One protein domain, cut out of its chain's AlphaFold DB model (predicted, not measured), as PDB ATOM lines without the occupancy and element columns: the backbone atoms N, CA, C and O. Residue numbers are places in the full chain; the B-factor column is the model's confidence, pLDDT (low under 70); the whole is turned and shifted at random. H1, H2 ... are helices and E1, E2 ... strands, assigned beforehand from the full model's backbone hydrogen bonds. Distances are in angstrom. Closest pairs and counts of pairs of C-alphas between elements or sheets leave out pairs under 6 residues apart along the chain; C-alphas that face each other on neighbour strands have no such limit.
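What this domain is: This is residues 254 to 343 and 409 to 431 of the 438 residues of a protein of Oscillospiraceae bacterium HV4-5-C5C (UniProt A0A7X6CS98). Three long strands, E1, E5 and E4, lie side by side with E5 in the middle as a strongly twisted sheet, and two short strands, E2 and E3, extend it beyond E1. Helix H1 packs on one face, H3 is over the opposite face, H2 is off the sheet near E2, and the long loop of residues 275 to 291 folds back on itself. The printed part has 113 residues with five named strands and three named helices, in the order E1 E2 E3 H1 E4 E5 H2 H3, and its class is mixed, helices and strands. The sheet is branched, with E1 and E5 parallel and its other neighbour pairs antiparallel. The whole is compact, with a radius of gyration of the C-alphas of 14.2 A and spans of 44 by 34 by 33 A.

How they stand to each other: E1, residues 257 to 267, and E5, residues 330 to 341, are parallel at 20 degrees, with N 262 and O 334 2.8 A apart. On the other side of E5, E4, residues 312 to 325, is antiparallel to it at 163 degrees, and N 317 and O 337 are 2.9 A apart; the two form a hairpin. E4 bends by 83 degrees at residue 315. E2, residues 272 to 274, and E3, residues 292 to 294, lie on one side of E1, beside residues 265 to 267 and 260 to 263, and E5 lies on the other side. N 267 and O 272 of the hairpin E1 and E2 are 2.9 A apart, and N 293 of E3 and O 261 of E1 are 2.8 A apart. H1, residues 299 to 308, is on the sheet; its closest C-alphas to E4 are those of Asn 303 and Leu 313, 6.4 A apart. H3, residues 420 to 427, is on the opposite face, at a height over the sheet of 9.6 A, across the strands at 69 degrees to E5 on the local plane. The closest C-alphas of E4 and H3 are those of Gly 322 and Phe 427, 5.5 A apart. H2, residues 411 to 414, is not on the sheet; its C-alpha 411 is 7.1 A from C-alpha 272 of E2. In H1 and H3 every O i to N i+4 pair is within hydrogen-bond range; H2 is too short for one.

Where its parts are: E1 begins at C-alpha 257 (185.695, 149.133, 218.883) and is 31.5 A long. E4 measures 33.3 A, E5 33.1 A, H1 14.2 A and H3 10.3 A. H3 ends at C-alpha 427 (200.263, 153.167, 210.391).

The domain as a whole: The C-alphas of Pro 254 and Ala 269 are the two farthest apart, 45.2 A. Residues 344 to 408 are not printed, and C-alphas 343 and 409 are 19.0 A apart across the cut. The link from E2 to E3 is long, with 17 residues. The mean pLDDT of the printed part is 73.0, and residues 409 to 431 are among those under 70.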
ATOM      1  N   PRO A 254     184.958 146.408 228.026       76.81
ATOM      2  CA  PRO A 254     185.959 146.751 227.018       76.81
ATOM      3  C   PRO A 254     185.635 148.093 226.352       76.81
ATOM      4  O   PRO A 254     184.477 148.512 226.327       76.81
ATOM      5  N   LEU A 255     186.656 148.780 225.830       79.38
ATOM      6  CA  LEU A 255     186.401 149.970 225.019       79.38
ATOM      7  C   LEU A 255     185.595 149.558 223.780       79.38
ATOM      8  O   LEU A 255     185.919 148.522 223.199       79.38
ATOM      9  N   PRO A 256     184.573 150.332 223.380       87.56
ATOM     10  CA  PRO A 256     183.903 150.090 222.114       87.56
ATOM     11  C   PRO A 256     184.935 150.156 220.986       87.56
ATOM     12  O   PRO A 256     185.770 151.066 220.951       87.56
ATOM     13  N   GLU A 257     184.892 149.165 220.100       90.19
ATOM     14  CA  GLU A 257     185.695 149.133 218.883       90.19
ATOM     15  C   GLU A 257     184.798 149.549 217.718       90.19
ATOM     16  O   GLU A 257     183.773 148.916 217.460       90.19
ATOM     17  N   GLU A 258     185.161 150.636 217.044       90.81
ATOM     18  CA  GLU A 258     184.482 151.112 215.843       90.81
ATOM     19  C   GLU A 258     185.355 150.811 214.629       90.81
ATOM     20  O   GLU A 258     186.556 151.086 214.624       90.81
ATOM     21  N   GLN A 259     184.731 150.274 213.589       92.12
ATOM     22  CA  GLN A 259     185.375 150.032 212.306       92.12
ATOM     23  C   GLN A 259     185.257 151.292 211.439       92.12
ATOM     24  O   GLN A 259     184.189 151.909 211.392       92.12
ATOM     25  N   ARG A 260     186.341 151.690 210.770       89.81
ATOM     26  CA  ARG A 260     186.399 152.886 209.912       89.81
ATOM     27  C   ARG A 260     187.182 152.598 208.641       89.81
ATOM     28  O   ARG A 260     188.300 152.108 208.719       89.81
ATOM     29  N   SER A 261     186.668 152.999 207.488       90.19
ATOM     30  CA  SER A 261     187.411 152.906 206.227       90.19
ATOM     31  C   SER A 261     187.753 154.299 205.711       90.19
ATOM     32  O   SER A 261     186.854 155.076 205.408       90.19
ATOM     33  N   PHE A 262     189.038 154.639 205.644       86.38
ATOM     34  CA  PHE A 262     189.527 155.946 205.198       86.38
ATOM     35  C   PHE A 262     189.930 155.913 203.725       86.38
ATOM     36  O   PHE A 262     190.622 154.995 203.279       86.38
ATOM     37  N   LEU A 263     189.539 156.955 202.994       85.50
ATOM     38  CA  LEU A 263     189.774 157.110 201.566       85.50
ATOM     39  C   LEU A 263     190.774 158.237 201.301       85.50
ATOM     40  O   LEU A 263     190.481 159.424 201.431       85.50
ATOM     41  N   LEU A 264     191.966 157.849 200.883       84.69
ATOM     42  CA  LEU A 264     193.011 158.716 200.370       84.69
ATOM     43  C   LEU A 264     192.655 159.077 198.922       84.69
ATOM     44  O   LEU A 264     193.099 158.411 197.984       84.69
ATOM     45  N   LEU A 265     191.788 160.082 198.761       81.31
ATOM     46  CA  LEU A 265     191.320 160.543 197.452       81.31
ATOM     47  C   LEU A 265     192.341 161.480 196.813       81.31
ATOM     48  O   LEU A 265     192.676 162.520 197.390       81.31
ATOM     49  N   ILE A 266     192.775 161.121 195.608       79.31
ATOM     50  CA  ILE A 266     193.712 161.890 194.793       79.31
ATOM     51  C   ILE A 266     193.000 162.284 193.503       79.31
ATOM     52  O   ILE A 266     192.562 161.416 192.744       79.31
ATOM     53  N   ASN A 267     192.894 163.586 193.244       77.69
ATOM     54  CA  ASN A 267     192.427 164.075 191.955       77.69
ATOM     55  C   ASN A 267     193.520 163.841 190.910       77.69
ATOM     56  O   ASN A 267     194.617 164.390 191.005       77.69
ATOM     57  N   GLN A 268     193.230 163.022 189.903       79.56
ATOM     58  CA  GLN A 268     194.227 162.643 188.906       79.56
ATOM     59  C   GLN A 268     194.705 163.844 188.075       79.56
ATOM     60  O   GLN A 268     195.886 163.900 187.726       79.56
ATOM     61  N   ALA A 269     193.825 164.819 187.818       74.62
ATOM     62  CA  ALA A 269     194.106 165.937 186.919       74.62
ATOM     63  C   ALA A 269     195.201 166.882 187.443       74.62
ATOM     64  O   ALA A 269     196.004 167.389 186.662       74.62
ATOM     65  N   ASP A 270     195.240 167.119 188.755       75.69
ATOM     66  CA  ASP A 270     196.141 168.088 189.393       75.69
ATOM     67  C   ASP A 270     196.962 167.501 190.553       75.69
ATOM     68  O   ASP A 270     197.740 168.219 191.183       75.69
ATOM     69  N   GLN A 271     196.817 166.197 190.819       76.56
ATOM     70  CA  GLN A 271     197.489 165.465 191.897       76.56
ATOM     71  C   GLN A 271     197.221 166.052 193.296       76.56
ATOM     72  O   GLN A 271     198.049 165.942 194.202       76.56
ATOM     73  N   THR A 272     196.061 166.688 193.491       71.12
ATOM     74  CA  THR A 272     195.652 167.225 194.794       71.12
ATOM     75  C   THR A 272     194.898 166.200 195.637       71.12
ATOM     76  O   THR A 272     194.304 165.247 195.133       71.12
ATOM     77  N   TRP A 273     194.924 166.413 196.954       75.12
ATOM     78  CA  TRP A 273     194.304 165.532 197.939       75.12
ATOM     79  C   TRP A 273     193.017 166.136 198.494       75.12
ATOM     80  O   TRP A 273     192.949 167.343 198.755       75.12
ATOM     81  N   CYS A 274     192.020 165.283 198.734       71.56
ATOM     82  CA  CYS A 274     190.771 165.692 199.371       71.56
ATOM     83  C   CYS A 274     190.830 165.506 200.891       71.56
ATOM     84  O   CYS A 274     191.196 164.439 201.392       71.56
ATOM     85  N   PHE A 275     190.398 166.533 201.621       74.00
ATOM     86  CA  PHE A 275     190.207 166.479 203.064       74.00
ATOM     87  C   PHE A 275     188.830 167.018 203.425       74.00
ATOM     88  O   PHE A 275     188.372 168.018 202.875       74.00
ATOM     89  N   VAL A 276     188.203 166.398 204.418       72.94
ATOM     90  CA  VAL A 276     186.939 166.857 204.994       72.94
ATOM     91  C   VAL A 276     187.182 167.379 206.399       72.94
ATOM     92  O   VAL A 276     187.979 166.827 207.158       72.94
ATOM     93  N   GLN A 277     186.507 168.471 206.754       73.12
ATOM     94  CA  GLN A 277     186.533 168.971 208.121       73.12
ATOM     95  C   GLN A 277     185.465 168.250 208.945       73.12
ATOM     96  O   GLN A 277     184.285 168.272 208.599       73.12
ATOM     97  N   ARG A 278     185.866 167.641 210.063       75.75
ATOM     98  CA  ARG A 278     184.941 167.022 211.014       75.75
ATOM     99  C   ARG A 278     184.006 168.073 211.628       75.75
ATOM    100  O   ARG A 278     184.425 169.221 211.809       75.75
ATOM    101  N   PRO A 279     182.784 167.679 212.043       77.00
ATOM    102  CA  PRO A 279     181.843 168.569 212.720       77.00
ATOM    103  C   PRO A 279     182.457 169.334 213.902       77.00
ATOM    104  O   PRO A 279     183.439 168.909 214.511       77.00
ATOM    105  N   ALA A 280     181.840 170.458 214.276       69.88
ATOM    106  CA  ALA A 280     182.296 171.300 215.389       69.88
ATOM    107  C   ALA A 280     182.149 170.640 216.779       69.88
ATOM    108  O   ALA A 280     182.671 171.154 217.769       69.88
ATOM    109  N   SER A 281     181.483 169.486 216.860       72.00
ATOM    110  CA  SER A 281     181.294 168.692 218.073       72.00
ATOM    111  C   SER A 281     181.658 167.218 217.844       72.00
ATOM    112  O   SER A 281     181.791 166.756 216.712       72.00
ATOM    113  N   GLY A 282     181.859 166.475 218.937       76.25
ATOM    114  CA  GLY A 282     182.230 165.057 218.896       76.25
ATOM    115  C   GLY A 282     183.739 164.792 218.845       76.25
ATOM    116  O   GLY A 282     184.568 165.652 219.169       76.25
ATOM    117  N   LEU A 283     184.103 163.554 218.502       74.62
ATOM    118  CA  LEU A 283     185.496 163.111 218.458       74.62
ATOM    119  C   LEU A 283     186.271 163.876 217.377       74.62
ATOM    120  O   LEU A 283     185.817 163.976 216.239       74.62
ATOM    121  N   LEU A 284     187.444 164.407 217.749       72.19
ATOM    122  CA  LEU A 284     188.316 165.205 216.875       72.19
ATOM    123  C   LEU A 284     187.587 166.389 216.207       72.19
ATOM    124  O   LEU A 284     187.878 166.752 215.074       72.19
ATOM    125  N   ALA A 285     186.653 167.020 216.922       66.88
ATOM    126  CA  ALA A 285     185.866 168.132 216.397       66.88
ATOM    127  C   ALA A 285     186.712 169.241 215.738       66.88
ATOM    128  O   ALA A 285     187.705 169.704 216.324       66.88
ATOM    129  N   GLY A 286     186.292 169.668 214.544       64.62
ATOM    130  CA  GLY A 286     186.915 170.721 213.741       64.62
ATOM    131  C   GLY A 286     188.236 170.349 213.058       64.62
ATOM    132  O   GLY A 286     188.805 171.205 212.377       64.62
ATOM    133  N   PHE A 287     188.741 169.123 213.236       65.50
ATOM    134  CA  PHE A 287     189.941 168.647 212.540       65.50
ATOM    135  C   PHE A 287     189.643 168.262 211.098       65.50
ATOM    136  O   PHE A 287     188.546 167.807 210.794       65.50
ATOM    137  N   TYR A 288     190.649 168.400 210.239       70.06
ATOM    138  CA  TYR A 288     190.612 167.831 208.899       70.06
ATOM    139  C   TYR A 288     191.071 166.372 208.926       70.06
ATOM    140  O   TYR A 288     192.038 166.021 209.612       70.06
ATOM    141  N   GLU A 289     190.384 165.540 208.158       70.00
ATOM    142  CA  GLU A 289     190.693 164.130 207.947       70.00
ATOM    143  C   GLU A 289     190.487 163.748 206.481       70.00
ATOM    144  O   GLU A 289     189.898 164.505 205.707       70.00
ATOM    145  N   PHE A 290     190.972 162.568 206.099       80.00
ATOM    146  CA  PHE A 290     190.548 161.960 204.842       80.00
ATOM    147  C   PHE A 290     189.071 161.563 204.934       80.00
ATOM    148  O   PHE A 290     188.644 161.143 206.016       80.00
ATOM    149  N   PRO A 291     188.305 161.656 203.830       85.75
ATOM    150  CA  PRO A 291     186.959 161.099 203.766       85.75
ATOM    151  C   PRO A 291     186.927 159.687 204.351       85.75
ATOM    152  O   PRO A 291     187.818 158.878 204.081       85.75
ATOM    153  N   SER A 292     185.934 159.402 205.188       86.38
ATOM    154  CA  SER A 292     185.829 158.115 205.864       86.38
ATOM    155  C   SER A 292     184.408 157.574 205.839       86.38
ATOM    156  O   SER A 292     183.438 158.330 205.848       86.38
ATOM    157  N   LEU A 293     184.309 156.249 205.804       90.00
ATOM    158  CA  LEU A 293     183.073 155.483 205.852       90.00
ATOM    159  C   LEU A 293     183.000 154.720 207.180       90.00
ATOM    160  O   LEU A 293     184.019 154.258 207.707       90.00
ATOM    161  N   ASP A 294     181.794 154.614 207.735       90.00
ATOM    162  CA  ASP A 294     181.517 153.750 208.883       90.00
ATOM    163  C   ASP A 294     181.644 152.279 208.466       90.00
ATOM    164  O   ASP A 294     181.053 151.856 207.476       90.00
ATOM    165  N   GLY A 295     182.373 151.482 209.245       91.38
ATOM    166  CA  GLY A 295     182.518 150.051 208.995       91.38
ATOM    167  C   GLY A 295     183.708 149.665 208.116       91.38
ATOM    168  O   GLY A 295     184.486 150.501 207.641       91.38
ATOM    169  N   LYS A 296     183.842 148.350 207.914       89.50
ATOM    170  CA  LYS A 296     184.648 147.791 206.829       89.50
ATOM    171  C   LYS A 296     183.803 147.817 205.570       89.50
ATOM    172  O   LYS A 296     182.689 147.303 205.594       89.50
ATOM    173  N   VAL A 297     184.347 148.394 204.512       91.06
ATOM    174  CA  VAL A 297     183.645 148.545 203.238       91.06
ATOM    175  C   VAL A 297     184.339 147.742 202.144       91.06
ATOM    176  O   VAL A 297     185.563 147.577 202.158       91.06
ATOM    177  N   SER A 298     183.557 147.230 201.201       92.88
ATOM    178  CA  SER A 298     184.062 146.582 199.993       92.88
ATOM    179  C   SER A 298     184.475 147.610 198.933       92.88
ATOM    180  O   SER A 298     184.149 148.796 199.016       92.88
ATOM    181  N   GLN A 299     185.178 147.156 197.891       92.38
ATOM    182  CA  GLN A 299     185.546 148.021 196.765       92.38
ATOM    183  C   GLN A 299     184.309 148.573 196.040       92.38
ATOM    184  O   GLN A 299     184.297 149.730 195.627       92.38
ATOM    185  N   GLU A 300     183.246 147.774 195.926       93.19
ATOM    186  CA  GLU A 300     181.983 148.166 195.298       93.19
ATOM    187  C   GLU A 300     181.248 149.244 196.104       93.19
ATOM    188  O   GLU A 300     180.632 150.138 195.525       93.19
ATOM    189  N   GLU A 301     181.305 149.171 197.435       92.44
ATOM    190  CA  GLU A 301     180.733 150.191 198.318       92.44
ATOM    191  C   GLU A 301     181.508 151.508 198.223       92.44
ATOM    192  O   GLU A 301     180.891 152.569 198.151       92.44
ATOM    193  N   ILE A 302     182.843 151.446 198.134       91.50
ATOM    194  CA  ILE A 302     183.683 152.629 197.894       91.50
ATOM    195  C   ILE A 302     183.353 153.252 196.538       91.50
ATOM    196  O   ILE A 302     183.153 154.462 196.471       91.50
ATOM    197  N   ASN A 303     183.270 152.454 195.469       92.00
ATOM    198  CA  ASN A 303     182.948 152.977 194.142       92.00
ATOM    199  C   ASN A 303     181.577 153.663 194.126       92.00
ATOM    200  O   ASN A 303     181.462 154.784 193.643       92.00
ATOM    201  N   ARG A 304     180.559 153.037 194.730       91.81
ATOM    202  CA  ARG A 304     179.216 153.619 194.834       91.81
ATOM    203  C   ARG A 304     179.214 154.926 195.615       91.81
ATOM    204  O   ARG A 304     178.630 155.901 195.162       91.81
ATOM    205  N   TYR A 305     179.893 154.959 196.762       88.31
ATOM    206  CA  TYR A 305     180.041 156.186 197.540       88.31
ATOM    207  C   TYR A 305     180.691 157.293 196.703       88.31
ATOM    208  O   TYR A 305     180.204 158.418 196.688       88.31
ATOM    209  N   LEU A 306     181.766 156.980 195.974       87.69
ATOM    210  CA  LEU A 306     182.448 157.946 195.117       87.69
ATOM    211  C   LEU A 306     181.542 158.453 193.992       87.69
ATOM    212  O   LEU A 306     181.461 159.665 193.811       87.69
ATOM    213  N   GLU A 307     180.804 157.573 193.317       87.00
ATOM    214  CA  GLU A 307     179.822 157.941 192.289       87.00
ATOM    215  C   GLU A 307     178.705 158.839 192.844       87.00
ATOM    216  O   GLU A 307     178.358 159.844 192.226       87.00
ATOM    217  N   GLU A 308     178.179 158.536 194.037       85.62
ATOM    218  CA  GLU A 308     177.177 159.363 194.729       85.62
ATOM    219  C   GLU A 308     177.711 160.757 195.084       85.62
ATOM    220  O   GLU A 308     176.956 161.729 195.097       85.62
ATOM    221  N   GLN A 309     179.015 160.871 195.350       81.25
ATOM    222  CA  GLN A 309     179.699 162.152 195.539       81.25
ATOM    223  C   GLN A 309     180.106 162.823 194.209       81.25
ATOM    224  O   GLN A 309     180.701 163.901 194.227       81.25
ATOM    225  N   GLY A 310     179.786 162.213 193.063       84.00
ATOM    226  CA  GLY A 310     180.095 162.726 191.731       84.00
ATOM    227  C   GLY A 310     181.517 162.435 191.249       84.00
ATOM    228  O   GLY A 310     181.961 163.052 190.292       84.00
ATOM    229  N   TYR A 311     182.256 161.527 191.880       84.69
ATOM    230  CA  TYR A 311     183.589 161.126 191.436       84.69
ATOM    231  C   TYR A 311     183.535 159.908 190.515       84.69
ATOM    232  O   TYR A 311     182.813 158.947 190.768       84.69
ATOM    233  N   HIS A 312     184.387 159.905 189.492       88.88
ATOM    234  CA  HIS A 312     184.668 158.720 188.691       88.88
ATOM    235  C   HIS A 312     185.961 158.069 189.179       88.88
ATOM    236  O   HIS A 312     187.046 158.648 189.052       88.88
ATOM    237  N   LEU A 313     185.845 156.867 189.744       91.81
ATOM    238  CA  LEU A 313     186.980 156.083 190.215       91.81
ATOM    239  C   LEU A 313     187.806 155.564 189.030       91.81
ATOM    240  O   LEU A 313     187.303 154.833 188.183       91.81
ATOM    241  N   LEU A 314     189.087 155.928 188.988       92.19
ATOM    242  CA  LEU A 314     190.037 155.468 187.971       92.19
ATOM    243  C   LEU A 314     190.855 154.278 188.468       92.19
ATOM    244  O   LEU A 314     191.128 153.341 187.718       92.19
ATOM    245  N   LYS A 315     191.262 154.322 189.740       92.62
ATOM    246  CA  LYS A 315     192.068 153.278 190.371       92.62
ATOM    247  C   LYS A 315     191.812 153.238 191.870       92.62
ATOM    248  O   LYS A 315     191.745 154.286 192.505       92.62
ATOM    249  N   LEU A 316     191.732 152.031 192.429       93.69
ATOM    250  CA  LEU A 316     191.571 151.797 193.860       93.69
ATOM    251  C   LEU A 316     192.617 150.797 194.356       93.69
ATOM    252  O   LEU A 316     192.685 149.676 193.859       93.69
ATOM    253  N   ASP A 317     193.395 151.193 195.358       88.69
ATOM    254  CA  ASP A 317     194.397 150.348 196.005       88.69
ATOM    255  C   ASP A 317     194.081 150.219 197.504       88.69
ATOM    256  O   ASP A 317     193.901 151.224 198.194       88.69
ATOM    257  N   TYR A 318     194.056 148.995 198.037       88.75
ATOM    258  CA  TYR A 318     194.022 148.780 199.486       88.75
ATOM    259  C   TYR A 318     195.426 148.966 200.062       88.75
ATOM    260  O   TYR A 318     196.369 148.291 199.647       88.75
ATOM    261  N   LEU A 319     195.570 149.880 201.017       82.69
ATOM    262  CA  LEU A 319     196.854 150.209 201.636       82.69
ATOM    263  C   LEU A 319     197.143 149.376 202.887       82.69
ATOM    264  O   LEU A 319     198.298 149.288 203.298       82.69
ATOM    265  N   GLY A 320     196.119 148.760 203.477       78.94
ATOM    266  CA  GLY A 320     196.247 147.938 204.675       78.94
ATOM    267  C   GLY A 320     195.450 148.464 205.871       78.94
ATOM    268  O   GLY A 320     194.838 149.537 205.801       78.94
ATOM    269  N   PRO A 321     195.456 147.703 206.976       84.12
ATOM    270  CA  PRO A 321     194.751 148.068 208.190       84.12
ATOM    271  C   PRO A 321     195.598 148.979 209.093       84.12
ATOM    272  O   PRO A 321     196.827 149.000 209.020       84.12
ATOM    273  N   GLY A 322     194.950 149.668 210.028       77.81
ATOM    274  CA  GLY A 322     195.602 150.367 211.131       77.81
ATOM    275  C   GLY A 322     194.709 150.448 212.360       77.81
ATOM    276  O   GLY A 322     193.508 150.240 212.283       77.81
ATOM    277  N   ARG A 323     195.288 150.736 213.528       77.50
ATOM    278  CA  ARG A 323     194.545 150.740 214.797       77.50
ATOM    279  C   ARG A 323     194.843 151.970 215.637       77.50
ATOM    280  O   ARG A 323     195.937 152.104 216.183       77.50
ATOM    281  N   GLN A 324     193.851 152.835 215.817       72.50
ATOM    282  CA  GLN A 324     193.975 154.049 216.619       72.50
ATOM    283  C   GLN A 324     193.260 153.882 217.964       72.50
ATOM    284  O   GLN A 324     192.046 153.715 218.039       72.50
ATOM    285  N   ILE A 325     194.013 153.967 219.062       71.75
ATOM    286  CA  ILE A 325     193.465 153.832 220.418       71.75
ATOM    287  C   ILE A 325     193.193 155.221 220.999       71.75
ATOM    288  O   ILE A 325     194.103 156.038 221.151       71.75
ATOM    289  N   PHE A 326     191.940 155.472 221.374       71.62
ATOM    290  CA  PHE A 326     191.537 156.614 222.190       71.62
ATOM    291  C   PHE A 326     191.292 156.160 223.634       71.62
ATOM    292  O   PHE A 326     191.193 154.976 223.950       71.62
ATOM    293  N   THR A 327     191.157 157.110 224.557       65.25
ATOM    294  CA  THR A 327     190.882 156.789 225.969       65.25
ATOM    295  C   THR A 327     189.533 156.105 226.200       65.25
ATOM    296  O   THR A 327     189.373 155.425 227.221       65.25
ATOM    297  N   HIS A 328     188.584 156.317 225.285       73.00
ATOM    298  CA  HIS A 328     187.171 155.954 225.402       73.00
ATOM    299  C   HIS A 328     186.652 155.079 224.252       73.00
ATOM    300  O   HIS A 328     185.535 154.593 224.363       73.00
ATOM    301  N   LEU A 329     187.442 154.852 223.198       84.31
ATOM    302  CA  LEU A 329     187.112 153.946 222.097       84.31
ATOM    303  C   LEU A 329     188.379 153.513 221.356       84.31
ATOM    304  O   LEU A 329     189.444 154.109 221.532       84.31
ATOM    305  N   ILE A 330     188.261 152.489 220.525       81.12
ATOM    306  CA  ILE A 330     189.306 152.055 219.599       81.12
ATOM    307  C   ILE A 330     188.745 152.180 218.186       81.12
ATOM    308  O   ILE A 330     187.642 151.713 217.926       81.12
ATOM    309  N   TRP A 331     189.499 152.799 217.286       87.69
ATOM    310  CA  TRP A 331     189.253 152.696 215.855       87.69
ATOM    311  C   TRP A 331     190.106 151.579 215.278       87.69
ATOM    312  O   TRP A 331     191.330 151.581 215.429       87.69
ATOM    313  N   ASP A 332     189.437 150.636 214.634       85.38
ATOM    314  CA  ASP A 332     190.043 149.665 213.739       85.38
ATOM    315  C   ASP A 332     189.788 150.156 212.314       85.38
ATOM    316  O   ASP A 332     188.650 150.418 211.920       85.38
ATOM    317  N   CYS A 333     190.866 150.448 211.604       86.75
ATOM    318  CA  CYS A 333     190.852 151.245 210.392       86.75
ATOM    319  C   CYS A 333     191.299 150.421 209.194       86.75
ATOM    320  O   CYS A 333     192.259 149.666 209.295       86.75
ATOM    321  N   ASP A 334     190.681 150.663 208.046       87.38
ATOM    322  CA  ASP A 334     191.141 150.206 206.739       87.38
ATOM    323  C   ASP A 334     191.450 151.421 205.860       87.38
ATOM    324  O   ASP A 334     190.666 152.370 205.801       87.38
ATOM    325  N   PHE A 335     192.602 151.421 205.193       85.75
ATOM    326  CA  PHE A 335     193.032 152.532 204.345       85.75
ATOM    327  C   PHE A 335     192.981 152.146 202.873       85.75
ATOM    328  O   PHE A 335     193.514 151.114 202.467       85.75
ATOM    329  N   TRP A 336     192.392 153.020 202.064       89.38
ATOM    330  CA  TRP A 336     192.267 152.851 200.623       89.38
ATOM    331  C   TRP A 336     192.778 154.090 199.912       89.38
ATOM    332  O   TRP A 336     192.456 155.200 200.321       89.38
ATOM    333  N   ARG A 337     193.538 153.921 198.835       89.94
ATOM    334  CA  ARG A 337     193.919 155.003 197.927       89.94
ATOM    335  C   ARG A 337     193.023 154.954 196.706       89.94
ATOM    336  O   ARG A 337     193.016 153.940 196.018       89.94
ATOM    337  N   ALA A 338     192.314 156.041 196.432       88.00
ATOM    338  CA  ALA A 338     191.467 156.155 195.256       88.00
ATOM    339  C   ALA A 338     191.947 157.312 194.381       88.00
ATOM    340  O   ALA A 338     191.929 158.471 194.795       88.00
ATOM    341  N   GLU A 339     192.371 156.992 193.166       90.00
ATOM    342  CA  GLU A 339     192.614 157.985 192.125       90.00
ATOM    343  C   GLU A 339     191.285 158.229 191.412       90.00
ATOM    344  O   GLU A 339     190.659 157.290 190.910       90.00
ATOM    345  N   VAL A 340     190.831 159.479 191.406       86.44
ATOM    346  CA  VAL A 340     189.515 159.865 190.893       86.44
ATOM    347  C   VAL A 340     189.631 160.973 189.855       86.44
ATOM    348  O   VAL A 340     190.581 161.757 189.856       86.44
ATOM    349  N   SER A 341     188.635 161.054 188.981       85.25
ATOM    350  CA  SER A 341     188.384 162.219 188.134       85.25
ATOM    351  C   SER A 341     187.038 162.843 188.490       85.25
ATOM    352  O   SER A 341     186.112 162.149 188.916       85.25
ATOM    353  N   LEU A 342     186.941 164.163 188.346       69.00
ATOM    354  CA  LEU A 342     185.666 164.871 188.412       69.00
ATOM    355  C   LEU A 342     184.848 164.585 187.142       69.00
ATOM    356  O   LEU A 342     185.436 164.241 186.108       69.00
ATOM    357  N   PRO A 343     183.517 164.765 187.166       55.28
ATOM    358  CA  PRO A 343     182.741 164.793 185.940       55.28
ATOM    359  C   PRO A 343     183.309 165.924 185.084       55.28
ATOM    360  O   PRO A 343     183.518 167.032 185.584       55.28
ATOM    361  N   LEU A 409     193.370 170.957 198.726       33.94
ATOM    362  CA  LEU A 409     194.603 171.583 199.208       33.94
ATOM    363  C   LEU A 409     195.813 170.965 198.510       33.94
ATOM    364  O   LEU A 409     195.997 169.749 198.506       33.94
ATOM    365  N   ASN A 410     196.674 171.827 197.966       34.66
ATOM    366  CA  ASN A 410     198.006 171.447 197.507       34.66
ATOM    367  C   ASN A 410     198.855 171.019 198.731       34.66
ATOM    368  O   ASN A 410     198.916 171.776 199.714       34.66
ATOM    369  N   PRO A 411     199.517 169.843 198.696       34.19
ATOM    370  CA  PRO A 411     200.283 169.304 199.825       34.19
ATOM    371  C   PRO A 411     201.344 170.273 200.376       34.19
ATOM    372  O   PRO A 411     201.581 170.290 201.584       34.19
ATOM    373  N   ALA A 412     201.877 171.188 199.556       31.94
ATOM    374  CA  ALA A 412     202.902 172.147 199.977       31.94
ATOM    375  C   ALA A 412     202.438 173.189 201.024       31.94
ATOM    376  O   ALA A 412     203.274 173.811 201.678       31.94
ATOM    377  N   ARG A 413     201.123 173.403 201.215       34.03
ATOM    378  CA  ARG A 413     200.582 174.391 202.181       34.03
ATOM    379  C   ARG A 413     199.741 173.779 203.313       34.03
ATOM    380  O   ARG A 413     199.499 174.446 204.319       34.03
ATOM    381  N   ALA A 414     199.328 172.513 203.207       35.62
ATOM    382  CA  ALA A 414     198.415 171.867 204.162       35.62
ATOM    383  C   ALA A 414     199.084 171.368 205.461       35.62
ATOM    384  O   ALA A 414     198.398 171.024 206.427       35.62
ATOM    385  N   ALA A 415     200.420 171.391 205.531       35.22
ATOM    386  CA  ALA A 415     201.202 170.887 206.663       35.22
ATOM    387  C   ALA A 415     200.869 171.545 208.022       35.22
ATOM    388  O   ALA A 415     201.274 171.046 209.069       35.22
ATOM    389  N   ALA A 416     200.115 172.650 208.045       37.06
ATOM    390  CA  ALA A 416     199.800 173.370 209.271       37.06
ATOM    391  C   ALA A 416     198.563 172.869 210.050       37.06
ATOM    392  O   ALA A 416     198.403 173.309 211.191       37.06
ATOM    393  N   ARG A 417     197.690 172.020 209.474       45.12
ATOM    394  CA  ARG A 417     196.390 171.627 210.085       45.12
ATOM    395  C   ARG A 417     196.030 170.138 209.993       45.12
ATOM    396  O   ARG A 417     194.924 169.757 210.377       45.12
ATOM    397  N   LEU A 418     196.930 169.291 209.508       42.78
ATOM    398  CA  LEU A 418     196.638 167.879 209.280       42.78
ATOM    399  C   LEU A 418     197.244 166.998 210.392       42.78
ATOM    400  O   LEU A 418     198.449 166.767 210.432       42.78
ATOM    401  N   THR A 419     196.418 166.454 211.292       42.69
ATOM    402  CA  THR A 419     196.844 165.396 212.243       42.69
ATOM    403  C   THR A 419     196.946 164.024 211.584       42.69
ATOM    404  O   THR A 419     197.701 163.166 212.037       42.69
ATOM    405  N   PHE A 420     196.182 163.811 210.515       40.19
ATOM    406  CA  PHE A 420     196.006 162.504 209.896       40.19
ATOM    407  C   PHE A 420     197.223 161.977 209.089       40.19
ATOM    408  O   PHE A 420     197.480 160.779 209.127       40.19
ATOM    409  N   PRO A 421     198.055 162.821 208.449       39.38
ATOM    410  CA  PRO A 421     199.314 162.411 207.818       39.38
ATOM    411  C   PRO A 421     200.353 161.842 208.792       39.38
ATOM    412  O   PRO A 421     201.003 160.845 208.493       39.38
ATOM    413  N   ARG A 422     200.480 162.422 209.996       39.28
ATOM    414  CA  ARG A 422     201.351 161.878 211.059       39.28
ATOM    415  C   ARG A 422     200.841 160.544 211.599       39.28
ATOM    416  O   ARG A 422     201.632 159.673 211.943       39.28
ATOM    417  N   ILE A 423     199.520 160.402 211.653       39.94
ATOM    418  CA  ILE A 423     198.814 159.147 211.919       39.94
ATOM    419  C   ILE A 423     199.213 158.132 210.830       39.94
ATOM    420  O   ILE A 423     199.814 157.119 211.172       39.94
ATOM    421  N   LEU A 424     199.056 158.427 209.535       40.44
ATOM    422  CA  LEU A 424     199.464 157.542 208.425       40.44
ATOM    423  C   LEU A 424     200.938 157.107 208.460       40.44
ATOM    424  O   LEU A 424     201.211 155.923 208.271       40.44
ATOM    425  N   GLN A 425     201.876 158.009 208.777       41.03
ATOM    426  CA  GLN A 425     203.294 157.652 208.960       41.03
ATOM    427  C   GLN A 425     203.514 156.621 210.079       41.03
ATOM    428  O   GLN A 425     204.426 155.804 209.995       41.03
ATOM    429  N   SER A 426     202.673 156.625 211.118       36.53
ATOM    430  CA  SER A 426     202.705 155.605 212.174       36.53
ATOM    431  C   SER A 426     201.955 154.309 211.824       36.53
ATOM    432  O   SER A 426     202.190 153.296 212.481       36.53
ATOM    433  N   PHE A 427     201.088 154.317 210.800       39.75
ATOM    434  CA  PHE A 427     200.263 153.167 210.391       39.75
ATOM    435  C   PHE A 427     200.854 152.325 209.261       39.75
ATOM    436  O   PHE A 427     200.502 151.156 209.146       39.75
ATOM    437  N   LEU A 428     201.772 152.874 208.466       39.84
ATOM    438  CA  LEU A 428     202.392 152.175 207.340       39.84
ATOM    439  C   LEU A 428     203.914 152.051 207.535       39.84
ATOM    440  O   LEU A 428     204.684 152.653 206.784       39.84
ATOM    441  N   PRO A 429     204.396 151.293 208.541       32.78
ATOM    442  CA  PRO A 429     205.823 151.056 208.684       32.78
ATOM    443  C   PRO A 429     206.307 150.179 207.521       32.78
ATOM    444  O   PRO A 429     206.055 148.977 207.486       32.78
ATOM    445  N   GLY A 430     207.017 150.784 206.566       37.19
ATOM    446  CA  GLY A 430     207.802 150.057 205.565       37.19
ATOM    447  C   GLY A 430     207.281 150.053 204.128       37.19
ATOM    448  O   GLY A 430     207.905 149.403 203.292       37.19
ATOM    449  N   SER A 431     206.218 150.787 203.783       33.78
ATOM    450  CA  SER A 431     205.953 151.092 202.373       33.78
ATOM    451  C   SER A 431     206.623 152.422 202.027       33.78
ATOM    452  O   SER A 431     206.194 153.487 202.462       33.78
TER     453      SER A 431